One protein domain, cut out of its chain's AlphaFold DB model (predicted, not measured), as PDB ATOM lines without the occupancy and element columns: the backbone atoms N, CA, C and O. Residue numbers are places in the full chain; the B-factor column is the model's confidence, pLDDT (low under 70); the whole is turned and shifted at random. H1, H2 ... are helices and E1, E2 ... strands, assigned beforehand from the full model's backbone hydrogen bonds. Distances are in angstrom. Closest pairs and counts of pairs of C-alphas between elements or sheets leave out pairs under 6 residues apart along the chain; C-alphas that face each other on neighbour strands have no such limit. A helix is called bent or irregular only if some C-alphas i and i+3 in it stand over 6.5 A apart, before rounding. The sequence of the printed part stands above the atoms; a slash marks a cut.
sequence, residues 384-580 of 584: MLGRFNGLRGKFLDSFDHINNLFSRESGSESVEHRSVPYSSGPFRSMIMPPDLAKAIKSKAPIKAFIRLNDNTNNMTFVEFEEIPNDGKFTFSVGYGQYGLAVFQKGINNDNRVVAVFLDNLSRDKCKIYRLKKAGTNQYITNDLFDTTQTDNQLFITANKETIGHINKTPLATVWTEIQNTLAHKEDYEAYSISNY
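What this domain is: This is residues 384 to 580 of the 584 residues of an uncharacterized protein of Veillonella atypica (UniProt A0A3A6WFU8). With little regular structure, one antiparallel sheet, E1 E7 E2 E3 E6 E5 E4, curls like part of a barrel; H1 lies at one end, H2 and H3 outside over E2. The 197 printed residues, mixed in class, are under half in named elements. The whole is compact: radius of gyration of the C-alphas 15.7 A, spans 41, 37 and 29 A.

Where its parts are: E1, residues 384-390, begins at C-alpha (129.550, 159.441, 191.741). H1 is 434-441; E2 447-451; E3 459-467, 23.7 A long; E4 483-487; E5 498-502; E6 511-517; E7 534-541; H2 544-550; H3 555-567, ending at (126.185, 147.780, 182.478).

How they stand to each other: The folded sheet, bent into facing leaves, has E3 as hinge; N 463 of E3 and O 516 of E6 are within hydrogen-bond range, 2.8 A. E4 E5 E6 form a meander, successive antiparallel neighbours; with E3, neighbour of E6, a Greek key. E1 H1 E2 form a right-handed split strand-helix-strand unit, E7 between. H1, H2 and H3 are on the sheet, every O i to N i+4 pair within range.

The domain as a whole: Links E1-H1, E3-E4 and E6-E7 are long. Without a cut, the printed part has pLDDT under 70 at, for instance, 571-580.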
ATOM      1  N   MET A 384     128.353 160.017 192.332       92.50
ATOM      2  CA  MET A 384     129.550 159.441 191.741       92.50
ATOM      3  C   MET A 384     129.819 158.060 192.320       92.50
ATOM      4  O   MET A 384     129.525 157.788 193.489       92.50
ATOM      5  N   LEU A 385     130.466 157.221 191.514       94.19
ATOM      6  CA  LEU A 385     131.046 155.968 191.964       94.19
ATOM      7  C   LEU A 385     132.545 155.990 191.685       94.19
ATOM      8  O   LEU A 385     133.004 155.639 190.598       94.19
ATOM      9  N   GLY A 386     133.311 156.425 192.677       93.19
ATOM     10  CA  GLY A 386     134.762 156.424 192.616       93.19
ATOM     11  C   GLY A 386     135.326 155.015 192.736       93.19
ATOM     12  O   GLY A 386     134.929 154.289 193.641       93.19
ATOM     13  N   ARG A 387     136.270 154.638 191.875       92.62
ATOM     14  CA  ARG A 387     137.094 153.428 191.997       92.62
ATOM     15  C   ARG A 387     138.527 153.826 192.306       92.62
ATOM     16  O   ARG A 387     139.046 154.781 191.732       92.62
ATOM     17  N   PHE A 388     139.153 153.095 193.221       89.75
ATOM     18  CA  PHE A 388     140.563 153.243 193.562       89.75
ATOM     19  C   PHE A 388     141.132 151.931 194.098       89.75
ATOM     20  O   PHE A 388     140.433 151.159 194.751       89.75
ATOM     21  N   ASN A 389     142.422 151.697 193.896       89.19
ATOM     22  CA  ASN A 389     143.083 150.513 194.436       89.19
ATOM     23  C   ASN A 389     143.515 150.750 195.881       89.19
ATOM     24  O   ASN A 389     143.746 151.884 196.282       89.19
ATOM     25  N   GLY A 390     143.635 149.686 196.666       88.44
ATOM     26  CA  GLY A 390     144.141 149.724 198.035       88.44
ATOM     27  C   GLY A 390     145.106 148.571 198.277       88.44
ATOM     28  O   GLY A 390     144.949 147.501 197.691       88.44
ATOM     29  N   LEU A 391     146.110 148.805 199.123       89.31
ATOM     30  CA  LEU A 391     147.099 147.812 199.534       89.31
ATOM     31  C   LEU A 391     147.459 148.029 201.006       89.31
ATOM     32  O   LEU A 391     147.772 149.147 201.426       89.31
ATOM     33  N   ARG A 392     147.427 146.956 201.792       92.31
ATOM     34  CA  ARG A 392     147.742 146.989 203.221       92.31
ATOM     35  C   ARG A 392     149.220 147.278 203.473       92.31
ATOM     36  O   ARG A 392     150.112 146.684 202.871       92.31
ATOM     37  N   GLY A 393     149.481 148.158 204.432       85.94
ATOM     38  CA  GLY A 393     150.794 148.538 204.948       85.94
ATOM     39  C   GLY A 393     151.650 149.380 203.999       85.94
ATOM     40  O   GLY A 393     152.696 149.890 204.413       85.94
ATOM     41  N   LYS A 394     151.243 149.571 202.741       81.81
ATOM     42  CA  LYS A 394     152.068 150.172 201.686       81.81
ATOM     43  C   LYS A 394     151.306 151.245 200.913       81.81
ATOM     44  O   LYS A 394     150.080 151.262 200.892       81.81
ATOM     45  N   PHE A 395     152.062 152.164 200.320       78.31
ATOM     46  CA  PHE A 395     151.537 152.987 199.234       78.31
ATOM     47  C   PHE A 395     151.435 152.118 197.972       78.31
ATOM     48  O   PHE A 395     152.098 151.083 197.899       78.31
ATOM     49  N   LEU A 396     150.583 152.496 197.019       77.56
ATOM     50  CA  LEU A 396     150.465 151.762 195.759       77.56
ATOM     51  C   LEU A 396     151.688 152.003 194.870       77.56
ATOM     52  O   LEU A 396     152.288 153.078 194.915       77.56
ATOM     53  N   ASP A 397     151.994 151.018 194.027       66.38
ATOM     54  CA  ASP A 397     153.084 151.091 193.048       66.38
ATOM     55  C   ASP A 397     152.649 151.797 191.741       66.38
ATOM     56  O   ASP A 397     153.487 152.270 190.978       66.38
ATOM     57  N   SER A 398     151.335 151.898 191.481       65.69
ATOM     58  CA  SER A 398     150.735 152.660 190.374       65.69
ATOM     59  C   SER A 398     149.314 153.128 190.723       65.69
ATOM     60  O   SER A 398     148.541 152.394 191.344       65.69
ATOM     61  N   PHE A 399     148.967 154.348 190.296       65.81
ATOM     62  CA  PHE A 399     147.688 155.023 190.568       65.81
ATOM     63  C   PHE A 399     146.832 155.245 189.310       65.81
ATOM     64  O   PHE A 399     145.835 155.965 189.369       65.81
ATOM     65  N   ASP A 400     147.165 154.604 188.182       65.19
ATOM     66  CA  ASP A 400     146.425 154.739 186.910       65.19
ATOM     67  C   ASP A 400     144.983 154.192 186.954       65.19
ATOM     68  O   ASP A 400     144.228 154.311 185.991       65.19
ATOM     69  N   HIS A 401     144.576 153.610 188.080       72.25
ATOM     70  CA  HIS A 401     143.270 152.984 188.282       72.25
ATOM     71  C   HIS A 401     142.334 153.784 189.203       72.25
ATOM     72  O   HIS A 401     141.311 153.263 189.648       72.25
ATOM     73  N   ILE A 402     142.656 155.054 189.482       83.44
ATOM     74  CA  ILE A 402     141.720 155.983 190.125       83.44
ATOM     75  C   ILE A 402     140.837 156.629 189.056       83.44
ATOM     76  O   ILE A 402     141.318 157.394 188.223       83.44
ATOM     77  N   ASN A 403     139.535 156.344 189.085       86.81
ATOM     78  CA  ASN A 403     138.569 156.959 188.176       86.81
ATOM     79  C   ASN A 403     137.157 157.029 188.775       86.81
ATOM     80  O   ASN A 403     136.855 156.414 189.794       86.81
ATOM     81  N   ASN A 404     136.278 157.805 188.141       89.12
ATOM     82  CA  ASN A 404     134.846 157.767 188.423       89.12
ATOM     83  C   ASN A 404     134.174 156.843 187.403       89.12
ATOM     84  O   ASN A 404     134.132 157.153 186.215       89.12
ATOM     85  N   LEU A 405     133.616 155.726 187.865       90.06
ATOM     86  CA  LEU A 405     132.954 154.743 187.012       90.06
ATOM     87  C   LEU A 405     131.682 155.293 186.349       90.06
ATOM     88  O   LEU A 405     131.276 154.765 185.316       90.06
ATOM     89  N   PHE A 406     131.089 156.374 186.866       89.44
ATOM     90  CA  PHE A 406     129.974 157.082 186.221       89.44
ATOM     91  C   PHE A 406     130.426 158.119 185.177       89.44
ATOM     92  O   PHE A 406     129.615 158.524 184.349       89.44
ATOM     93  N   SER A 407     131.708 158.499 185.142       83.94
ATOM     94  CA  SER A 407     132.271 159.469 184.183       83.94
ATOM     95  C   SER A 407     132.777 158.786 182.912       83.94
ATOM     96  O   SER A 407     133.343 157.694 182.986       83.94
ATOM     97  N   ARG A 408     132.588 159.398 181.736       78.12
ATOM     98  CA  ARG A 408     133.252 158.949 180.489       78.12
ATOM     99  C   ARG A 408     134.712 159.402 180.414       78.12
ATOM    100  O   ARG A 408     135.506 158.817 179.685       78.12
ATOM    101  N   GLU A 409     135.059 160.418 181.189       76.50
ATOM    102  CA  GLU A 409     136.382 161.025 181.217       76.50
ATOM    103  C   GLU A 409     137.222 160.475 182.372       76.50
ATOM    104  O   GLU A 409     136.706 160.123 183.441       76.50
ATOM    105  N   SER A 410     138.535 160.431 182.155       74.62
ATOM    106  CA  SER A 410     139.525 160.126 183.191       74.62
ATOM    107  C   SER A 410     140.064 161.422 183.783       74.62
ATOM    108  O   SER A 410     140.332 162.359 183.036       74.62
ATOM    109  N   GLY A 411     140.261 161.474 185.101       71.25
ATOM    110  CA  GLY A 411     140.869 162.644 185.732       71.25
ATOM    111  C   GLY A 411     142.350 162.778 185.387       71.25
ATOM    112  O   GLY A 411     143.069 161.779 185.306       71.25
ATOM    113  N   SER A 412     142.789 164.020 185.194       69.75
ATOM    114  CA  SER A 412     144.186 164.401 184.945       69.75
ATOM    115  C   SER A 412     144.889 164.958 186.181       69.75
ATOM    116  O   SER A 412     146.114 164.934 186.241       69.75
ATOM    117  N   GLU A 413     144.127 165.458 187.157       70.94
ATOM    118  CA  GLU A 413     144.691 166.224 188.269       70.94
ATOM    119  C   GLU A 413     145.302 165.338 189.349       70.94
ATOM    120  O   GLU A 413     144.644 164.423 189.855       70.94
ATOM    121  N   SER A 414     146.529 165.673 189.746       71.88
ATOM    122  CA  SER A 414     147.232 165.048 190.859       71.88
ATOM    123  C   SER A 414     147.009 165.810 192.164       71.88
ATOM    124  O   SER A 414     146.793 167.029 192.198       71.88
ATOM    125  N   VAL A 415     147.076 165.066 193.267       77.75
ATOM    126  CA  VAL A 415     147.103 165.626 194.617       77.75
ATOM    127  C   VAL A 415     148.343 165.107 195.306       77.75
ATOM    128  O   VAL A 415     148.511 163.904 195.497       77.75
ATOM    129  N   GLU A 416     149.210 166.026 195.705       78.38
ATOM    130  CA  GLU A 416     150.493 165.699 196.305       78.38
ATOM    131  C   GLU A 416     150.538 166.132 197.767       78.38
ATOM    132  O   GLU A 416     150.006 167.173 198.160       78.38
ATOM    133  N   HIS A 417     151.215 165.328 198.584       80.62
ATOM    134  CA  HIS A 417     151.457 165.632 199.986       80.62
ATOM    135  C   HIS A 417     152.908 165.322 200.356       80.62
ATOM    136  O   HIS A 417     153.409 164.241 200.060       80.62
ATOM    137  N   ARG A 418     153.565 166.234 201.083       79.44
ATOM    138  CA  ARG A 418     155.003 166.164 201.433       79.44
ATOM    139  C   ARG A 418     155.464 164.886 202.142       79.44
ATOM    140  O   ARG A 418     156.645 164.567 202.105       79.44
ATOM    141  N   SER A 419     154.571 164.203 202.862       78.62
ATOM    142  CA  SER A 419     154.892 162.966 203.597       78.62
ATOM    143  C   SER A 419     154.673 161.689 202.788       78.62
ATOM    144  O   SER A 419     154.888 160.597 203.309       78.62
ATOM    145  N   VAL A 420     154.266 161.817 201.526       79.81
ATOM    146  CA  VAL A 420     154.103 160.704 200.595       79.81
ATOM    147  C   VAL A 420     155.224 160.798 199.558       79.81
ATOM    148  O   VAL A 420     155.418 161.877 198.996       79.81
ATOM    149  N   PRO A 421     155.992 159.720 199.309       73.81
ATOM    150  CA  PRO A 421     157.015 159.734 198.271       73.81
ATOM    151  C   PRO A 421     156.435 160.148 196.914       73.81
ATOM    152  O   PRO A 421     155.302 159.799 196.572       73.81
ATOM    153  N   TYR A 422     157.227 160.880 196.133       66.12
ATOM    154  CA  TYR A 422     156.905 161.172 194.738       66.12
ATOM    155  C   TYR A 422     156.666 159.846 193.995       66.12
ATOM    156  O   TYR A 422     157.438 158.917 194.201       66.12
ATOM    157  N   SER A 423     155.583 159.753 193.209       65.62
ATOM    158  CA  SER A 423     155.013 158.530 192.591       65.62
ATOM    159  C   SER A 423     154.286 157.529 193.508       65.62
ATOM    160  O   SER A 423     153.789 156.520 193.019       65.62
ATOM    161  N   SER A 424     154.171 157.801 194.813       71.56
ATOM    162  CA  SER A 424     153.436 156.972 195.790       71.56
ATOM    163  C   SER A 424     152.128 157.608 196.293       71.56
ATOM    164  O   SER A 424     151.474 157.054 197.177       71.56
ATOM    165  N   GLY A 425     151.760 158.785 195.778       66.81
ATOM    166  CA  GLY A 425     150.480 159.457 196.034       66.81
ATOM    167  C   GLY A 425     149.524 159.356 194.838       66.81
ATOM    168  O   GLY A 425     149.967 159.003 193.745       66.81
ATOM    169  N   PRO A 426     148.225 159.674 195.009       69.94
ATOM    170  CA  PRO A 426     147.248 159.632 193.928       69.94
ATOM    171  C   PRO A 426     147.639 160.608 192.812       69.94
ATOM    172  O   PRO A 426     147.472 161.823 192.920       69.94
ATOM    173  N   PHE A 427     148.158 160.044 191.721       62.28
ATOM    174  CA  PHE A 427     148.574 160.789 190.532       62.28
ATOM    175  C   PHE A 427     147.380 161.319 189.721       62.28
ATOM    176  O   PHE A 427     147.537 162.246 188.936       62.28
ATOM    177  N   ARG A 428     146.185 160.752 189.926       74.50
ATOM    178  CA  ARG A 428     144.927 161.161 189.289       74.50
ATOM    179  C   ARG A 428     143.811 161.269 190.323       74.50
ATOM    180  O   ARG A 428     143.784 160.513 191.298       74.50
ATOM    181  N   SER A 429     142.863 162.164 190.077       80.81
ATOM    182  CA  SER A 429     141.624 162.290 190.843       80.81
ATOM    183  C   SER A 429     140.441 161.654 190.111       80.81
ATOM    184  O   SER A 429     140.424 161.494 188.892       80.81
ATOM    185  N   MET A 430     139.421 161.267 190.869       87.25
ATOM    186  CA  MET A 430     138.135 160.850 190.324       87.25
ATOM    187  C   MET A 430     137.372 162.106 189.918       87.25
ATOM    188  O   MET A 430     137.002 162.895 190.787       87.25
ATOM    189  N   ILE A 431     137.118 162.280 188.625       83.50
ATOM    190  CA  ILE A 431     136.277 163.367 188.116       83.50
ATOM    191  C   ILE A 431     134.922 163.368 188.824       83.50
ATOM    192  O   ILE A 431     134.258 162.330 188.905       83.50
ATOM    193  N   MET A 432     134.495 164.533 189.305       84.00
ATOM    194  CA  MET A 432     133.184 164.715 189.917       84.00
ATOM    195  C   MET A 432     132.257 165.535 189.020       84.00
ATOM    196  O   MET A 432     132.702 166.517 188.422       84.00
ATOM    197  N   PRO A 433     130.952 165.214 188.993       82.62
ATOM    198  CA  PRO A 433     129.961 166.108 188.413       82.62
ATOM    199  C   PRO A 433     129.982 167.485 189.106       82.62
ATOM    200  O   PRO A 433     130.041 167.535 190.343       82.62
ATOM    201  N   PRO A 434     129.891 168.600 188.357       80.44
ATOM    202  CA  PRO A 434     129.898 169.944 188.935       80.44
ATOM    203  C   PRO A 434     128.808 170.163 189.989       80.44
ATOM    204  O   PRO A 434     129.064 170.796 191.012       80.44
ATOM    205  N   ASP A 435     127.612 169.610 189.787       85.12
ATOM    206  CA  ASP A 435     126.497 169.794 190.720       85.12
ATOM    207  C   ASP A 435     126.712 169.036 192.034       85.12
ATOM    208  O   ASP A 435     126.463 169.589 193.110       85.12
ATOM    209  N   LEU A 436     127.271 167.819 191.986       88.38
ATOM    210  CA  LEU A 436     127.714 167.116 193.192       88.38
ATOM    211  C   LEU A 436     128.805 167.911 193.922       88.38
ATOM    212  O   LEU A 436     128.746 168.076 195.142       88.38
ATOM    213  N   ALA A 437     129.787 168.439 193.190       83.81
ATOM    214  CA  ALA A 437     130.862 169.229 193.779       83.81
ATOM    215  C   ALA A 437     130.332 170.508 194.455       83.81
ATOM    216  O   ALA A 437     130.689 170.802 195.601       83.81
ATOM    217  N   LYS A 438     129.414 171.228 193.795       83.50
ATOM    218  CA  LYS A 438     128.699 172.383 194.361       83.50
ATOM    219  C   LYS A 438     127.921 171.999 195.621       83.50
ATOM    220  O   LYS A 438     128.003 172.725 196.611       83.50
ATOM    221  N   ALA A 439     127.227 170.860 195.622       87.00
ATOM    222  CA  ALA A 439     126.483 170.365 196.780       87.00
ATOM    223  C   ALA A 439     127.399 170.060 197.984       87.00
ATOM    224  O   ALA A 439     127.115 170.459 199.114       87.00
ATOM    225  N   ILE A 440     128.551 169.422 197.752       84.06
ATOM    226  CA  ILE A 440     129.554 169.160 198.800       84.06
ATOM    227  C   ILE A 440     130.151 170.476 199.322       84.06
ATOM    228  O   ILE A 440     130.371 170.659 200.528       84.06
ATOM    229  N   LYS A 441     130.388 171.445 198.432       78.25
ATOM    230  CA  LYS A 441     130.890 172.771 198.800       78.25
ATOM    231  C   LYS A 441     129.907 173.521 199.694       78.25
ATOM    232  O   LYS A 441     130.322 173.997 200.754       78.25
ATOM    233  N   SER A 442     128.628 173.539 199.323       82.31
ATOM    234  CA  SER A 442     127.544 174.186 200.069       82.31
ATOM    235  C   SER A 442     127.101 173.429 201.327       82.31
ATOM    236  O   SER A 442     126.209 173.899 202.029       82.31
ATOM    237  N   LYS A 443     127.750 172.299 201.657       81.56
ATOM    238  CA  LYS A 443     127.427 171.443 202.813       81.56
ATOM    239  C   LYS A 443     125.996 170.890 202.755       81.56
ATOM    240  O   LYS A 443     125.356 170.710 203.791       81.56
ATOM    241  N   ALA A 444     125.500 170.615 201.550       86.62
ATOM    242  CA  ALA A 444     124.253 169.886 201.374       86.62
ATOM    243  C   ALA A 444     124.344 168.494 202.036       86.62
ATOM    244  O   ALA A 444     125.442 167.936 202.142       86.62
ATOM    245  N   PRO A 445     123.216 167.904 202.472       91.38
ATOM    246  CA  PRO A 445     123.206 166.536 202.968       91.38
ATOM    247  C   PRO A 445     123.746 165.573 201.909       91.38
ATOM    248  O   PRO A 445     123.205 165.492 200.808       91.38
ATOM    249  N   ILE A 446     124.790 164.827 202.264       93.81
ATOM    250  CA  ILE A 446     125.351 163.770 201.425       93.81
ATOM    251  C   ILE A 446     125.181 162.413 202.097       93.81
ATOM    252  O   ILE A 446     125.210 162.296 203.324       93.81
ATOM    253  N   LYS A 447     125.039 161.369 201.285       96.31
ATOM    254  CA  LYS A 447     125.108 159.976 201.727       96.31
ATOM    255  C   LYS A 447     126.218 159.275 200.965       96.31
ATOM    256  O   LYS A 447     126.353 159.456 199.757       96.31
ATOM    257  N   ALA A 448     126.994 158.465 201.673       97.06
ATOM    258  CA  ALA A 448     128.069 157.703 201.070       97.06
ATOM    259  C   ALA A 448     128.230 156.331 201.713       97.06
ATOM    260  O   ALA A 448     127.930 156.129 202.893       97.06
ATOM    261  N   PHE A 449     128.729 155.390 200.925       97.62
ATOM    262  CA  PHE A 449     129.187 154.097 201.409       97.62
ATOM    263  C   PHE A 449     130.456 153.701 200.664       97.62
ATOM    264  O   PHE A 449     130.701 154.132 199.536       97.62
ATOM    265  N   ILE A 450     131.262 152.876 201.315       97.00
ATOM    266  CA  ILE A 450     132.483 152.320 200.749       97.00
ATOM    267  C   ILE A 450     132.329 150.809 200.615       97.00
ATOM    268  O   ILE A 450     131.809 150.154 201.520       97.00
ATOM    269  N   ARG A 451     132.788 150.273 199.488       96.44
ATOM    270  CA  ARG A 451     132.992 148.851 199.237       96.44
ATOM    271  C   ARG A 451     134.489 148.587 199.204       96.44
ATOM    272  O   ARG A 451     135.209 149.197 198.416       96.44
ATOM    273  N   LEU A 452     134.948 147.712 200.086       95.38
ATOM    274  CA  LEU A 452     136.365 147.419 200.264       95.38
ATOM    275  C   LEU A 452     136.731 146.076 199.627       95.38
ATOM    276  O   LEU A 452     135.956 145.121 199.693       95.38
ATOM    277  N   ASN A 453     137.938 146.008 199.067       94.38
ATOM    278  CA  ASN A 453     138.581 144.798 198.546       94.38
ATOM    279  C   ASN A 453     137.734 144.032 197.523       94.38
ATOM    280  O   ASN A 453     137.658 142.808 197.559       94.38
ATOM    281  N   ASP A 454     137.034 144.769 196.661       89.62
ATOM    282  CA  ASP A 454     136.136 144.230 195.645       89.62
ATOM    283  C   ASP A 454     135.182 143.142 196.184       89.62
ATOM    284  O   ASP A 454     134.828 142.180 195.504       89.62
ATOM    285  N   ASN A 455     134.726 143.295 197.431       91.00
ATOM    286  CA  ASN A 455     133.920 142.296 198.120       91.00
ATOM    287  C   ASN A 455     132.533 142.856 198.452       91.00
ATOM    288  O   ASN A 455     132.386 143.795 199.232       91.00
ATOM    289  N   THR A 456     131.482 142.261 197.880       84.44
ATOM    290  CA  THR A 456     130.081 142.664 198.114       84.44
ATOM    291  C   THR A 456     129.628 142.482 199.561       84.44
ATOM    292  O   THR A 456     128.680 143.131 199.987       84.44
ATOM    293  N   ASN A 457     130.317 141.658 200.347       89.12
ATOM    294  CA  ASN A 457     130.040 141.499 201.773       89.12
ATOM    295  C   ASN A 457     130.792 142.520 202.641       89.12
ATOM    296  O   ASN A 457     130.530 142.613 203.837       89.12
ATOM    297  N   ASN A 458     131.715 143.295 202.061       94.19
ATOM    298  CA  ASN A 458     132.515 144.295 202.762       94.19
ATOM    299  C   ASN A 458     132.111 145.711 202.336       94.19
ATOM    300  O   ASN A 458     132.887 146.464 201.745       94.19
ATOM    301  N   MET A 459     130.850 146.048 202.613       96.19
ATOM    302  CA  MET A 459     130.286 147.369 202.358       96.19
ATOM    303  C   MET A 459     129.810 148.012 203.654       96.19
ATOM    304  O   MET A 459     129.145 147.373 204.467       96.19
ATOM    305  N   THR A 460     130.116 149.293 203.839       96.25
ATOM    306  CA  THR A 460     129.653 150.053 205.005       96.25
ATOM    307  C   THR A 460     129.350 151.491 204.634       96.25
ATOM    308  O   THR A 460     130.052 152.102 203.828       96.25
ATOM    309  N   PHE A 461     128.331 152.065 205.272       97.69
ATOM    310  CA  PHE A 461     128.103 153.502 205.214       97.69
ATOM    311  C   PHE A 461     129.280 154.261 205.826       97.69
ATOM    312  O   PHE A 461     129.860 153.826 206.829       97.69
ATOM    313  N   VAL A 462     129.605 155.403 205.223       97.06
ATOM    314  CA  VAL A 462     130.656 156.304 205.694       97.06
ATOM    315  C   VAL A 462     130.160 157.740 205.783       97.06
ATOM    316  O   VAL A 462     129.289 158.174 205.030       97.06
ATOM    317  N   GLU A 463     130.746 158.470 206.716       95.31
ATOM    318  CA  GLU A 463     130.607 159.903 206.914       95.31
ATOM    319  C   GLU A 463     131.955 160.569 206.628       95.31
ATOM    320  O   GLU A 463     133.023 160.008 206.901       95.31
ATOM    321  N   PHE A 464     131.893 161.776 206.076       92.38
ATOM    322  CA  PHE A 464     133.058 162.598 205.789       92.38
ATOM    323  C   PHE A 464     133.306 163.536 206.973       92.38
ATOM    324  O   PHE A 464     132.585 164.514 207.160       92.38
ATOM    325  N   GLU A 465     134.321 163.236 207.783       92.00
ATOM    326  CA  GLU A 465     134.733 164.091 208.901       92.00
ATOM    327  C   GLU A 465     135.777 165.104 208.421       92.00
ATOM    328  O   GLU A 465     136.889 164.720 208.055       92.00
ATOM    329  N   GLU A 466     135.399 166.386 208.373       89.00
ATOM    330  CA  GLU A 466     136.236 167.461 207.825       89.00
ATOM    331  C   GLU A 466     137.486 167.687 208.683       89.00
ATOM    332  O   GLU A 466     137.410 167.811 209.907       89.00
ATOM    333  N   ILE A 467     138.644 167.762 208.027       85.81
ATOM    334  CA  ILE A 467     139.924 168.117 208.633       85.81
ATOM    335  C   ILE A 467     140.266 169.550 208.206       85.81
ATOM    336  O   ILE A 467     140.292 169.826 207.003       85.81
ATOM    337  N   PRO A 468     140.579 170.459 209.145       78.12
ATOM    338  CA  PRO A 468     141.051 171.794 208.802       78.12
ATOM    339  C   PRO A 468     142.331 171.741 207.958       78.12
ATOM    340  O   PRO A 468     143.284 171.040 208.303       78.12
ATOM    341  N   ASN A 469     142.383 172.533 206.887       71.50
ATOM    342  CA  ASN A 469     143.603 172.755 206.111       71.50
ATOM    343  C   ASN A 469     144.487 173.820 206.800       71.50
ATOM    344  O   ASN A 469     144.674 174.921 206.296       71.50
ATOM    345  N   ASP A 470     144.964 173.515 208.011       65.81
ATOM    346  CA  ASP A 470     145.607 174.454 208.949       65.81
ATOM    347  C   ASP A 470     147.149 174.502 208.867       65.81
ATOM    348  O   ASP A 470     147.807 175.032 209.763       65.81
ATOM    349  N   GLY A 471     147.748 173.915 207.825       64.00
ATOM    350  CA  GLY A 471     149.204 173.757 207.697       64.00
ATOM    351  C   GLY A 471     149.727 172.357 208.044       64.00
ATOM    352  O   GLY A 471     150.822 171.989 207.618       64.00
ATOM    353  N   LYS A 472     148.960 171.534 208.779       67.50
ATOM    354  CA  LYS A 472     149.353 170.141 209.088       67.50
ATOM    355  C   LYS A 472     149.050 169.162 207.953       67.50
ATOM    356  O   LYS A 472     149.724 168.140 207.847       67.50
ATOM    357  N   PHE A 473     148.053 169.471 207.127       68.00
ATOM    358  CA  PHE A 473     147.543 168.616 206.046       68.00
ATOM    359  C   PHE A 473     147.620 169.298 204.670       68.00
ATOM    360  O   PHE A 473     146.870 168.941 203.772       68.00
ATOM    361  N   THR A 474     148.486 170.300 204.494       72.00
ATOM    362  CA  THR A 474     148.550 171.093 203.256       72.00
ATOM    363  C   THR A 474     148.881 170.222 202.043       72.00
ATOM    364  O   THR A 474     149.983 169.678 201.938       72.00
ATOM    365  N   PHE A 475     147.925 170.115 201.118       76.50
ATOM    366  CA  PHE A 475     148.080 169.431 199.837       76.50
ATOM    367  C   PHE A 475     148.469 170.418 198.733       76.50
ATOM    368  O   PHE A 475     147.973 171.544 198.686       76.50
ATOM    369  N   SER A 476     149.328 169.975 197.817       73.75
ATOM    370  CA  SER A 476     149.533 170.647 196.534       73.75
ATOM    371  C   SER A 476     148.581 170.026 195.521       73.75
ATOM    372  O   SER A 476     148.580 168.809 195.341       73.75
ATOM    373  N   VAL A 477     147.755 170.854 194.885       71.88
ATOM    374  CA  VAL A 477     146.784 170.411 193.877       71.88
ATOM    375  C   VAL A 477     147.148 170.988 192.511       71.88
ATOM    376  O   VAL A 477     147.617 172.134 192.415       71.88
ATOM    377  N   GLY A 478     146.964 170.172 191.472       63.91
ATOM    378  CA  GLY A 478     147.049 170.589 190.071       63.91
ATOM    379  C   GLY A 478     145.977 171.615 189.676       63.91
ATOM    380  O   GLY A 478     145.187 172.068 190.509       63.91
ATOM    381  N   TYR A 479     145.979 172.019 188.406       56.22
ATOM    382  CA  TYR A 479     145.005 172.952 187.838       56.22
ATOM    383  C   TYR A 479     144.004 172.192 186.969       56.22
ATOM    384  O   TYR A 479     144.420 171.629 185.966       56.22
ATOM    385  N   GLY A 480     142.696 172.309 187.236       58.66
ATOM    386  CA  GLY A 480     141.738 172.207 186.127       58.66
ATOM    387  C   GLY A 480     140.355 171.607 186.364       58.66
ATOM    388  O   GLY A 480     139.512 171.832 185.507       58.66
ATOM    389  N   GLN A 481     140.051 170.862 187.438       68.00
ATOM    390  CA  GLN A 481     138.759 170.140 187.518       68.00
ATOM    391  C   GLN A 481     138.230 169.921 188.949       68.00
ATOM    392  O   GLN A 481     138.994 169.879 189.914       68.00
ATOM    393  N   TYR A 482     136.907 169.733 189.080       77.31
ATOM    394  CA  TYR A 482     136.293 169.173 190.291       77.31
ATOM    395  C   TYR A 482     136.623 167.684 190.385       77.31
ATOM    396  O   TYR A 482     136.259 166.905 189.502       77.31
ATOM    397  N   GLY A 483     137.283 167.272 191.465       83.19
ATOM    398  CA  GLY A 483     137.763 165.899 191.592       83.19
ATOM    399  C   GLY A 483     137.867 165.403 193.026       83.19
ATOM    400  O   GLY A 483     137.884 166.183 193.974       83.19
ATOM    401  N   LEU A 484     137.946 164.089 193.187       88.19
ATOM    402  CA  LEU A 484     138.159 163.425 194.468       88.19
ATOM    403  C   LEU A 484     139.415 162.559 194.399       88.19
ATOM    404  O   LEU A 484     139.465 161.589 193.646       88.19
ATOM    405  N   ALA A 485     140.419 162.879 195.205       87.06
ATOM    406  CA  ALA A 485     141.574 162.014 195.414       87.06
ATOM    407  C   ALA A 485     141.423 161.240 196.726       87.06
ATOM    408  O   ALA A 485     140.983 161.789 197.738       87.06
ATOM    409  N   VAL A 486     141.806 159.964 196.723       89.25
ATOM    410  CA  VAL A 486     141.774 159.110 197.916       89.25
ATOM    411  C   VAL A 486     143.190 158.644 198.229       89.25
ATOM    412  O   VAL A 486     143.832 157.999 197.407       89.25
ATOM    413  N   PHE A 487     143.660 158.960 199.432       87.56
ATOM    414  CA  PHE A 487     144.917 158.482 199.997       87.56
ATOM    415  C   PHE A 487     144.623 157.263 200.872       87.56
ATOM    416  O   PHE A 487     144.078 157.385 201.972       87.56
ATOM    417  N   GLN A 488     144.958 156.075 200.368       85.38
ATOM    418  CA  GLN A 488     144.609 154.795 200.999       85.38
ATOM    419  C   GLN A 488     145.506 154.465 202.185       85.38
ATOM    420  O   GLN A 488     145.071 153.853 203.158       85.38
ATOM    421  N   LYS A 489     146.769 154.870 202.112       83.06
ATOM    422  CA  LYS A 489     147.651 154.951 203.266       83.06
ATOM    423  C   LYS A 489     147.655 156.415 203.674       83.06
ATOM    424  O   LYS A 489     148.042 157.264 202.872       83.06
ATOM    425  N   GLY A 490     147.108 156.704 204.854       73.44
ATOM    426  CA  GLY A 490     146.953 158.072 205.333       73.44
ATOM    427  C   GLY A 490     148.279 158.835 205.375       73.44
ATOM    428  O   GLY A 490     149.367 158.286 205.191       73.44
ATOM    429  N   ILE A 491     148.187 160.142 205.583       79.25
ATOM    430  CA  ILE A 491     149.339 161.047 205.525       79.25
ATOM    431  C   ILE A 491     149.899 161.334 206.922       79.25
ATOM    432  O   ILE A 491     149.191 161.233 207.918       79.25
ATOM    433  N   ASN A 492     151.178 161.707 207.010       80.75
ATOM    434  CA  ASN A 492     151.867 162.020 208.277       80.75
ATOM    435  C   ASN A 492     151.874 160.863 209.295       80.75
ATOM    436  O   ASN A 492     151.675 161.088 210.487       80.75
ATOM    437  N   ASN A 493     152.107 159.628 208.834       75.75
ATOM    438  CA  ASN A 493     152.039 158.399 209.642       75.75
ATOM    439  C   ASN A 493     150.656 158.122 210.269       75.75
ATOM    440  O   ASN A 493     150.536 157.281 211.157       75.75
ATOM    441  N   ASP A 494     149.605 158.802 209.805       84.00
ATOM    442  CA  ASP A 494     148.224 158.458 210.120       84.00
ATOM    443  C   ASP A 494     147.803 157.244 209.281       84.00
ATOM    444  O   ASP A 494     147.983 157.234 208.066       84.00
ATOM    445  N   ASN A 495     147.223 156.219 209.907       88.81
ATOM    446  CA  ASN A 495     146.764 155.030 209.186       88.81
ATOM    447  C   ASN A 495     145.356 155.187 208.578       88.81
ATOM    448  O   ASN A 495     144.850 154.271 207.932       88.81
ATOM    449  N   ARG A 496     144.683 156.317 208.826       92.00
ATOM    450  CA  ARG A 496     143.310 156.580 208.370       92.00
ATOM    451  C   ARG A 496     143.286 157.041 206.918       92.00
ATOM    452  O   ARG A 496     144.083 157.886 206.521       92.00
ATOM    453  N   VAL A 497     142.334 156.519 206.151       91.44
ATOM    454  CA  VAL A 497     142.106 156.923 204.761       91.44
ATOM    455  C   VAL A 497     141.671 158.386 204.717       91.44
ATOM    456  O   VAL A 497     140.779 158.797 205.468       91.44
ATOM    457  N   VAL A 498     142.293 159.155 203.823       90.25
ATOM    458  CA  VAL A 498     141.994 160.577 203.611       90.25
ATOM    459  C   VAL A 498     141.413 160.774 202.216       90.25
ATOM    460  O   VAL A 498     141.965 160.295 201.228       90.25
ATOM    461  N   ALA A 499     140.298 161.487 202.145       90.56
ATOM    462  CA  ALA A 499     139.647 161.919 200.920       90.56
ATOM    463  C   ALA A 499     139.872 163.425 200.740       90.56
ATOM    464  O   ALA A 499     139.594 164.205 201.651       90.56
ATOM    465  N   VAL A 500     140.379 163.834 199.580       87.62
ATOM    466  CA  VAL A 500     140.658 165.235 199.247       87.62
ATOM    467  C   VAL A 500     139.778 165.640 198.075       87.62
ATOM    468  O   VAL A 500     139.947 165.138 196.963       87.62
ATOM    469  N   PHE A 501     138.837 166.541 198.334       85.81
ATOM    470  CA  PHE A 501     137.998 167.147 197.310       85.81
ATOM    471  C   PHE A 501     138.689 168.371 196.728       85.81
ATOM    472  O   PHE A 501     139.109 169.273 197.456       85.81
ATOM    473  N   LEU A 502     138.764 168.387 195.406       80.25
ATOM    474  CA  LEU A 502     139.404 169.396 194.581       80.25
ATOM    475  C   LEU A 502     138.347 170.331 193.997       80.25
ATOM    476  O   LEU A 502     137.266 169.889 193.601       80.25
ATOM    477  N   ASP A 503     138.683 171.617 193.949       71.75
ATOM    478  CA  ASP A 503     137.886 172.692 193.355       71.75
ATOM    479  C   ASP A 503     138.755 173.387 192.296       71.75
ATOM    480  O   ASP A 503     139.934 173.654 192.541       71.75
ATOM    481  N   ASN A 504     138.192 173.661 191.117       63.09
ATOM    482  CA  ASN A 504     138.943 174.076 189.928       63.09
ATOM    483  C   ASN A 504     139.505 175.513 189.996       63.09
ATOM    484  O   ASN A 504     140.231 175.903 189.087       63.09
ATOM    485  N   LEU A 505     139.215 176.288 191.051       56.47
ATOM    486  CA  LEU A 505     139.578 177.715 191.143       56.47
ATOM    487  C   LEU A 505     140.581 178.084 192.256       56.47
ATOM    488  O   LEU A 505     140.940 179.257 192.357       56.47
ATOM    489  N   SER A 506     141.021 177.173 193.141       57.03
ATOM    490  CA  SER A 506     141.999 177.534 194.194       57.03
ATOM    491  C   SER A 506     142.574 176.345 194.976       57.03
ATOM    492  O   SER A 506     141.821 175.518 195.494       57.03
ATOM    493  N   ARG A 507     143.901 176.340 195.191       56.28
ATOM    494  CA  ARG A 507     144.597 175.379 196.074       56.28
ATOM    495  C   ARG A 507     144.132 175.445 197.534       56.28
ATOM    496  O   ARG A 507     144.084 174.420 198.211       56.28
ATOM    497  N   ASP A 508     143.713 176.623 197.991       59.69
ATOM    498  CA  ASP A 508     143.326 176.876 199.384       59.69
ATOM    499  C   ASP A 508     141.876 176.460 199.689       59.69
ATOM    500  O   ASP A 508     141.439 176.504 200.837       59.69
ATOM    501  N   LYS A 509     141.116 176.040 198.666       65.31
ATOM    502  CA  LYS A 509     139.702 175.646 198.782       65.31
ATOM    503  C   LYS A 509     139.477 174.133 198.762       65.31
ATOM    504  O   LYS A 509     138.321 173.706 198.808       65.31
ATOM    505  N   CYS A 510     140.537 173.321 198.705       74.69
ATOM    506  CA  CYS A 510     140.386 171.872 198.818       74.69
ATOM    507  C   CYS A 510     139.797 171.500 200.187       74.69
ATOM    508  O   CYS A 510     140.196 172.036 201.224       74.69
ATOM    509  N   LYS A 511     138.824 170.585 200.192       82.06
ATOM    510  CA  LYS A 511     138.245 170.062 201.433       82.06
ATOM    511  C   LYS A 511     138.824 168.690 201.723       82.06
ATOM    512  O   LYS A 511     138.835 167.816 200.858       82.06
ATOM    513  N   ILE A 512     139.294 168.507 202.948       85.69
ATOM    514  CA  ILE A 512     139.996 167.301 203.378       85.69
ATOM    515  C   ILE A 512     139.094 166.575 204.363       85.69
ATOM    516  O   ILE A 512     138.563 167.190 205.284       85.69
ATOM    517  N   TYR A 513     138.943 165.268 204.194       90.19
ATOM    518  CA  TYR A 513     138.087 164.466 205.054       90.19
ATOM    519  C   TYR A 513     138.747 163.159 205.458       90.19
ATOM    520  O   TYR A 513     139.422 162.512 204.656       90.19
ATOM    521  N   ARG A 514     138.476 162.719 206.687       92.38
ATOM    522  CA  ARG A 514     138.614 161.307 207.055       92.38
ATOM    523  C   ARG A 514     137.322 160.573 206.746       92.38
ATOM    524  O   ARG A 514     136.233 161.107 206.955       92.38
ATOM    525  N   LEU A 515     137.449 159.323 206.312       94.56
ATOM    526  CA  LEU A 515     136.299 158.440 206.150       94.56
ATOM    527  C   LEU A 515     136.004 157.739 207.477       94.56
ATOM    528  O   LEU A 515     136.783 156.905 207.943       94.56
ATOM    529  N   LYS A 516     134.878 158.085 208.092       96.31
ATOM    530  CA  LYS A 516     134.398 157.522 209.357       96.31
ATOM    531  C   LYS A 516     133.257 156.552 209.071       96.31
ATOM    532  O   LYS A 516     132.385 156.868 208.274       96.31
ATOM    533  N   LYS A 517     133.233 155.369 209.686       96.00
ATOM    534  CA  LYS A 517     132.091 154.449 209.568       96.00
ATOM    535  C   LYS A 517     130.871 155.100 210.217       96.00
ATOM    536  O   LYS A 517     130.921 155.438 211.403       96.00
ATOM    537  N   ALA A 518     129.800 155.262 209.442       93.69
ATOM    538  CA  ALA A 518     128.624 156.024 209.850       93.69
ATOM    539  C   ALA A 518     128.029 155.503 211.168       93.69
ATOM    540  O   ALA A 518     127.940 154.292 211.380       93.69
ATOM    541  N   GLY A 519     127.641 156.417 212.060       91.25
ATOM    542  CA  GLY A 519     127.091 156.069 213.378       91.25
ATOM    543  C   GLY A 519     128.078 155.425 214.368       91.25
ATOM    544  O   GLY A 519     127.657 154.949 215.419       91.25
ATOM    545  N   THR A 520     129.383 155.403 214.074       93.44
ATOM    546  CA  THR A 520     130.418 154.848 214.969       93.44
ATOM    547  C   THR A 520     131.598 155.808 215.115       93.44
ATOM    548  O   THR A 520     131.724 156.740 214.339       93.44
ATOM    549  N   ASN A 521     132.522 155.552 216.048       92.12
ATOM    550  CA  ASN A 521     133.796 156.288 216.150       92.12
ATOM    551  C   ASN A 521     134.964 155.613 215.405       92.12
ATOM    552  O   ASN A 521     136.122 155.968 215.617       92.12
ATOM    553  N   GLN A 522     134.678 154.621 214.558       95.50
ATOM    554  CA  GLN A 522     135.695 153.901 213.795       95.50
ATOM    555  C   GLN A 522     135.961 154.590 212.456       95.50
ATOM    556  O   GLN A 522     135.032 155.035 211.786       95.50
ATOM    557  N   TYR A 523     137.220 154.614 212.029       95.50
ATOM    558  CA  TYR A 523     137.622 155.129 210.720       95.50
ATOM    559  C   TYR A 523     137.884 153.990 209.742       95.50
ATOM    560  O   TYR A 523     138.196 152.868 210.146       95.50
ATOM    561  N   ILE A 524     137.800 154.294 208.450       95.75
ATOM    562  CA  ILE A 524     138.409 153.453 207.425       95.75
ATOM    563  C   ILE A 524     139.923 153.654 207.517       95.75
ATOM    564  O   ILE A 524     140.420 154.779 207.432       95.75
ATOM    565  N   THR A 525     140.656 152.567 207.730       95.00
ATOM    566  CA  THR A 525     142.116 152.565 207.850       95.00
ATOM    567  C   THR A 525     142.742 151.685 206.784       95.00
ATOM    568  O   THR A 525     142.086 150.806 206.224       95.00
ATOM    569  N   ASN A 526     144.028 151.901 206.521       92.81
ATOM    570  CA  ASN A 526     144.776 151.117 205.547       92.81
ATOM    571  C   ASN A 526     144.825 149.614 205.891       92.81
ATOM    572  O   ASN A 526     144.890 148.774 204.996       92.81
ATOM    573  N   ASP A 527     144.719 149.270 207.179       93.25
ATOM    574  CA  ASP A 527     144.683 147.878 207.652       93.25
ATOM    575  C   ASP A 527     143.478 147.092 207.120       93.25
ATOM    576  O   ASP A 527     143.513 145.862 207.080       93.25
ATOM    577  N   LEU A 528     142.415 147.790 206.703       93.75
ATOM    578  CA  LEU A 528     141.212 147.173 206.146       93.75
ATOM    579  C   LEU A 528     141.389 146.725 204.689       93.75
ATOM    580  O   LEU A 528     140.560 145.958 204.199       93.75
ATOM    581  N   PHE A 529     142.446 147.167 204.003       93.12
ATOM    582  CA  PHE A 529     142.739 146.711 202.646       93.12
ATOM    583  C   PHE A 529     143.372 145.318 202.638       93.12
ATOM    584  O   PHE A 529     143.873 144.833 203.660       93.12
ATOM    585  N   ASP A 530     143.352 144.668 201.481       91.69
ATOM    586  CA  ASP A 530     144.023 143.387 201.269       91.69
ATOM    587  C   ASP A 530     145.549 143.526 201.200       91.69
ATOM    588  O   ASP A 530     146.110 144.599 200.972       91.69
ATOM    589  N   THR A 531     146.246 142.407 201.407       91.69
ATOM    590  CA  THR A 531     147.707 142.312 201.241       91.69
ATOM    591  C   THR A 531     148.143 142.286 199.777       91.69
ATOM    592  O   THR A 531     149.335 142.403 199.499       91.69
ATOM    593  N   THR A 532     147.195 142.139 198.852       89.81
ATOM    594  CA  THR A 532     147.360 142.326 197.408       89.81
ATOM    595  C   THR A 532     146.649 143.602 196.979       89.81
ATOM    596  O   THR A 532     145.681 144.015 197.611       89.81
ATOM    597  N   GLN A 533     147.127 144.235 195.907       88.62
ATOM    598  CA  GLN A 533     146.498 145.441 195.384       88.62
ATOM    599  C   GLN A 533     145.117 145.095 194.801       88.62
ATOM    600  O   GLN A 533     145.042 144.459 193.752       88.62
ATOM    601  N   THR A 534     144.045 145.540 195.459       90.38
ATOM    602  CA  THR A 534     142.651 145.219 195.089       90.38
ATOM    603  C   THR A 534     141.836 146.496 194.888       90.38
ATOM    604  O   THR A 534     142.121 147.527 195.507       90.38
ATOM    605  N   ASP A 535     140.824 146.449 194.022       91.38
ATOM    606  CA  ASP A 535     139.898 147.559 193.804       91.38
ATOM    607  C   ASP A 535     138.998 147.818 195.015       91.38
ATOM    608  O   ASP A 535     138.552 146.915 195.719       91.38
ATOM    609  N   ASN A 536     138.677 149.085 195.217       93.62
ATOM    610  CA  ASN A 536     137.726 149.573 196.198       93.62
ATOM    611  C   ASN A 536     136.835 150.602 195.517       93.62
ATOM    612  O   ASN A 536     137.239 151.231 194.533       93.62
ATOM    613  N   GLN A 537     135.630 150.787 196.043       95.62
ATOM    614  CA  GLN A 537     134.692 151.758 195.504       95.62
ATOM    615  C   GLN A 537     134.104 152.641 196.594       95.62
ATOM    616  O   GLN A 537     133.724 152.165 197.660       95.62
ATOM    617  N   LEU A 538     134.013 153.935 196.312       96.00
ATOM    618  CA  LEU A 538     133.381 154.932 197.163       96.00
ATOM    619  C   LEU A 538     132.222 155.550 196.388       96.00
ATOM    620  O   LEU A 538     132.426 156.267 195.409       96.00
ATOM    621  N   PHE A 539     131.007 155.250 196.830       96.81
ATOM    622  CA  PHE A 539     129.802 155.871 196.305       96.81
ATOM    623  C   PHE A 539     129.457 157.104 197.136       96.81
ATOM    624  O   PHE A 539     129.467 157.039 198.368       96.81
ATOM    625  N   ILE A 540     129.120 158.209 196.472       96.12
ATOM    626  CA  ILE A 540     128.705 159.466 197.104       96.12
ATOM    627  C   ILE A 540     127.503 160.004 196.340       96.12
ATOM    628  O   ILE A 540     127.523 160.032 195.113       96.12
ATOM    629  N   THR A 541     126.481 160.470 197.054       95.69
ATOM    630  CA  THR A 541     125.346 161.170 196.454       95.69
ATOM    631  C   THR A 541     124.868 162.336 197.314       95.69
ATOM    632  O   THR A 541     124.867 162.258 198.545       95.69
ATOM    633  N   ALA A 542     124.433 163.400 196.647       95.00
ATOM    634  CA  ALA A 542     123.672 164.516 197.199       95.00
ATOM    635  C   ALA A 542     122.209 164.526 196.694       95.00
ATOM    636  O   ALA A 542     121.439 165.424 197.030       95.00
ATOM    637  N   ASN A 543     121.805 163.542 195.881       94.56
ATOM    638  CA  ASN A 543     120.450 163.454 195.347       94.56
ATOM    639  C   ASN A 543     119.470 162.997 196.440       94.56
ATOM    640  O   ASN A 543     119.628 161.929 197.031       94.56
ATOM    641  N   LYS A 544     118.422 163.783 196.695       94.25
ATOM    642  CA  LYS A 544     117.450 163.513 197.767       94.25
ATOM    643  C   LYS A 544     116.716 162.175 197.603       94.25
ATOM    644  O   LYS A 544     116.480 161.497 198.604       94.25
ATOM    645  N   GLU A 545     116.348 161.802 196.381       94.44
ATOM    646  CA  GLU A 545     115.644 160.549 196.093       94.44
ATOM    647  C   GLU A 545     116.577 159.353 196.281       94.44
ATOM    648  O   GLU A 545     116.231 158.421 197.008       94.44
ATOM    649  N   THR A 546     117.803 159.439 195.754       95.44
ATOM    650  CA  THR A 546     118.842 158.419 195.947       95.44
ATOM    651  C   THR A 546     119.181 158.240 197.428       95.44
ATOM    652  O   THR A 546     119.253 157.112 197.914       95.44
ATOM    653  N   ILE A 547     119.314 159.331 198.196       96.50
ATOM    654  CA  ILE A 547     119.505 159.278 199.656       96.50
ATOM    655  C   ILE A 547     118.323 158.566 200.328       96.50
ATOM    656  O   ILE A 547     118.522 157.703 201.188       96.50
ATOM    657  N   GLY A 548     117.091 158.921 199.953       96.44
ATOM    658  CA  GLY A 548     115.870 158.326 200.495       96.44
ATOM    659  C   GLY A 548     115.768 156.822 200.236       96.44
ATOM    660  O   GLY A 548     115.385 156.081 201.143       96.44
ATOM    661  N   HIS A 549     116.145 156.382 199.034       96.38
ATOM    662  CA  HIS A 549     116.194 154.975 198.632       96.38
ATOM    663  C   HIS A 549     117.286 154.210 199.382       96.38
ATOM    664  O   HIS A 549     116.995 153.239 200.075       96.38
ATOM    665  N   ILE A 550     118.531 154.696 199.352       96.50
ATOM    666  CA  ILE A 550     119.675 154.035 200.001       96.50
ATOM    667  C   ILE A 550     119.471 153.878 201.515       96.50
ATOM    668  O   ILE A 550     119.910 152.893 202.100       96.50
ATOM    669  N   ASN A 551     118.791 154.817 202.178       95.00
ATOM    670  CA  ASN A 551     118.496 154.702 203.611       95.00
ATOM    671  C   ASN A 551     117.527 153.558 203.956       95.00
ATOM    672  O   ASN A 551     117.478 153.145 205.113       95.00
ATOM    673  N   LYS A 552     116.735 153.080 202.991       96.62
ATOM    674  CA  LYS A 552     115.701 152.051 203.190       96.62
ATOM    675  C   LYS A 552     116.065 150.707 202.564       96.62
ATOM    676  O   LYS A 552     115.389 149.716 202.831       96.62
ATOM    677  N   THR A 553     117.122 150.671 201.759       96.75
ATOM    678  CA  THR A 553     117.480 149.523 200.926       96.75
ATOM    679  C   THR A 553     118.803 148.911 201.398       96.75
ATOM    680  O   THR A 553     119.768 149.646 201.628       96.75
ATOM    681  N   PRO A 554     118.902 147.575 201.548       96.06
ATOM    682  CA  PRO A 554     120.160 146.918 201.895       96.06
ATOM    683  C   PRO A 554     121.282 147.248 200.899       96.06
ATOM    684  O   PRO A 554     121.060 147.243 199.689       96.06
ATOM    685  N   LEU A 555     122.510 147.462 201.391       96.00
ATOM    686  CA  LEU A 555     123.654 147.828 200.539       96.00
ATOM    687  C   LEU A 555     123.950 146.794 199.441       96.00
ATOM    688  O   LEU A 555     124.354 147.179 198.353       96.00
ATOM    689  N   ALA A 556     123.713 145.504 199.698       94.38
ATOM    690  CA  ALA A 556     123.845 144.453 198.686       94.38
ATOM    691  C   ALA A 556     122.915 144.693 197.482       94.38
ATOM    692  O   ALA A 556     123.364 144.622 196.342       94.38
ATOM    693  N   THR A 557     121.653 145.051 197.738       95.88
ATOM    694  CA  THR A 557     120.674 145.394 196.698       95.88
ATOM    695  C   THR A 557     121.066 146.679 195.973       95.88
ATOM    696  O   THR A 557     121.122 146.684 194.748       95.88
ATOM    697  N   VAL A 558     121.426 147.736 196.716       96.25
ATOM    698  CA  VAL A 558     121.930 149.004 196.146       96.25
ATOM    699  C   VAL A 558     123.114 148.755 195.209       96.25
ATOM    700  O   VAL A 558     123.189 149.326 194.125       96.25
ATOM    701  N   TRP A 559     124.040 147.878 195.598       95.94
ATOM    702  CA  TRP A 559     125.193 147.535 194.774       95.94
ATOM    703  C   TRP A 559     124.798 146.821 193.479       95.94
ATOM    704  O   TRP A 559     125.294 147.187 192.416       95.94
ATOM    705  N   THR A 560     123.881 145.849 193.536       94.88
ATOM    706  CA  THR A 560     123.347 145.190 192.333       94.88
ATOM    707  C   THR A 560     122.694 146.194 191.381       94.88
ATOM    708  O   THR A 560     122.917 146.125 190.173       94.88
ATOM    709  N   GLU A 561     121.937 147.158 191.905       94.81
ATOM    710  CA  GLU A 561     121.315 148.211 191.095       94.81
ATOM    711  C   GLU A 561     122.363 149.121 190.434       94.81
ATOM    712  O   GLU A 561     122.276 149.384 189.236       94.81
ATOM    713  N   ILE A 562     123.400 149.533 191.172       94.00
ATOM    714  CA  ILE A 562     124.522 150.311 190.629       94.00
ATOM    715  C   ILE A 562     125.254 149.532 189.528       94.00
ATOM    716  O   ILE A 562     125.583 150.103 188.489       94.00
ATOM    717  N   GLN A 563     125.501 148.230 189.714       92.62
ATOM    718  CA  GLN A 563     126.120 147.395 188.679       92.62
ATOM    719  C   GLN A 563     125.256 147.314 187.418       92.62
ATOM    720  O   GLN A 563     125.791 147.382 186.311       92.62
ATOM    721  N   ASN A 564     123.933 147.241 187.572       90.06
ATOM    722  CA  ASN A 564     123.008 147.309 186.448       90.06
ATOM    723  C   ASN A 564     123.088 148.672 185.731       90.06
ATOM    724  O   ASN A 564     123.194 148.717 184.508       90.06
ATOM    725  N   THR A 565     123.139 149.787 186.470       89.12
ATOM    726  CA  THR A 565     123.356 151.121 185.879       89.12
ATOM    727  C   THR A 565     124.671 151.193 185.104       89.12
ATOM    728  O   THR A 565     124.694 151.729 183.999       89.12
ATOM    729  N   LEU A 566     125.760 150.627 185.636       87.94
ATOM    730  CA  LEU A 566     127.056 150.596 184.951       87.94
ATOM    731  C   LEU A 566     127.022 149.770 183.662       87.94
ATOM    732  O   LEU A 566     127.590 150.197 182.660       87.94
ATOM    733  N   ALA A 567     126.344 148.619 183.667       86.56
ATOM    734  CA  ALA A 567     126.185 147.780 182.478       86.56
ATOM    735  C   ALA A 567     125.426 148.501 181.349       86.56
ATOM    736  O   ALA A 567     125.674 148.247 180.173       86.56
ATOM    737  N   HIS A 568     124.553 149.441 181.714       79.00
ATOM    738  CA  HIS A 568     123.749 150.258 180.803       79.00
ATOM    739  C   HIS A 568     124.219 151.715 180.726       79.00
ATOM    740  O   HIS A 568     123.483 152.580 180.264       79.00
ATOM    741  N   LYS A 569     125.452 152.016 181.150       78.25
ATOM    742  CA  LYS A 569     125.976 153.389 181.241       78.25
ATOM    743  C   LYS A 569     125.873 154.176 179.930       78.25
ATOM    744  O   LYS A 569     125.625 155.377 179.957       78.25
ATOM    745  N   GLU A 570     126.028 153.500 178.794       73.00
ATOM    746  CA  GLU A 570     125.920 154.105 177.459       73.00
ATOM    747  C   GLU A 570     124.489 154.506 177.071       73.00
ATOM    748  O   GLU A 570     124.299 155.320 176.166       73.00
ATOM    749  N   ASP A 571     123.485 153.974 177.770       68.50
ATOM    750  CA  ASP A 571     122.082 154.364 177.617       68.50
ATOM    751  C   ASP A 571     121.769 155.672 178.350       68.50
ATOM    752  O   ASP A 571     120.705 156.261 178.144       68.50
ATOM    753  N   TYR A 572     122.685 156.152 179.191       67.12
ATOM    754  CA  TYR A 572     122.568 157.393 179.943       67.12
ATOM    755  C   TYR A 572     123.545 158.443 179.393       67.12
ATOM    756  O   TYR A 572     124.585 158.113 178.815       67.12
ATOM    757  N   GLU A 573     123.228 159.730 179.577       57.88
ATOM    758  CA  GLU A 573     124.222 160.801 179.417       57.88
ATOM    759  C   GLU A 573     125.223 160.693 180.575       57.88
ATOM    760  O   GLU A 573     125.193 161.454 181.535       57.88
ATOM    761  N   ALA A 574     126.079 159.673 180.537       54.91
ATOM    762  CA  ALA A 574     127.181 159.565 181.472       54.91
ATOM    763  C   ALA A 574     128.045 160.822 181.358       54.91
ATOM    764  O   ALA A 574     128.444 161.192 180.252       54.91
ATOM    765  N   TYR A 575     128.282 161.463 182.505       58.75
ATOM    766  CA  TYR A 575     128.885 162.788 182.620       58.75
ATOM    767  C   TYR A 575     130.131 162.932 181.748       58.75
ATOM    768  O   TYR A 575     131.053 162.111 181.822       58.75
ATOM    769  N   SER A 576     130.137 164.006 180.958       55.25
ATOM    770  CA  SER A 576     131.313 164.558 180.293       55.25
ATOM    771  C   SER A 576     131.500 165.970 180.832       55.25
ATOM    772  O   SER A 576     130.577 166.783 180.745       55.25
ATOM    773  N   ILE A 577     132.661 166.267 181.413       53.75
ATOM    774  CA  ILE A 577     133.006 167.621 181.845       53.75
ATOM    775  C   ILE A 577     133.069 168.555 180.629       53.75
ATOM    776  O   ILE A 577     132.715 169.724 180.751       53.75
ATOM    777  N   SER A 578     133.424 168.045 179.443       49.91
ATOM    778  CA  SER A 578     133.497 168.828 178.199       49.91
ATOM    779  C   SER A 578     132.196 169.537 177.797       49.91
ATOM    780  O   SER A 578     132.239 170.453 176.982       49.91
ATOM    781  N   ASN A 579     131.049 169.130 178.349       42.19
ATOM    782  CA  ASN A 579     129.748 169.754 178.084       42.19
ATOM    783  C   ASN A 579     129.427 170.922 179.031       42.19
ATOM    784  O   ASN A 579     128.387 171.560 178.881       42.19
ATOM    785  N   TYR A 580     130.289 171.203 180.010       47.41
ATOM    786  CA  TYR A 580     130.099 172.283 180.967       47.41
ATOM    787  C   TYR A 580     131.043 173.439 180.636       47.41
ATOM    788  O   TYR A 580     132.257 173.344 180.801       47.41
TER     789      TYR A 580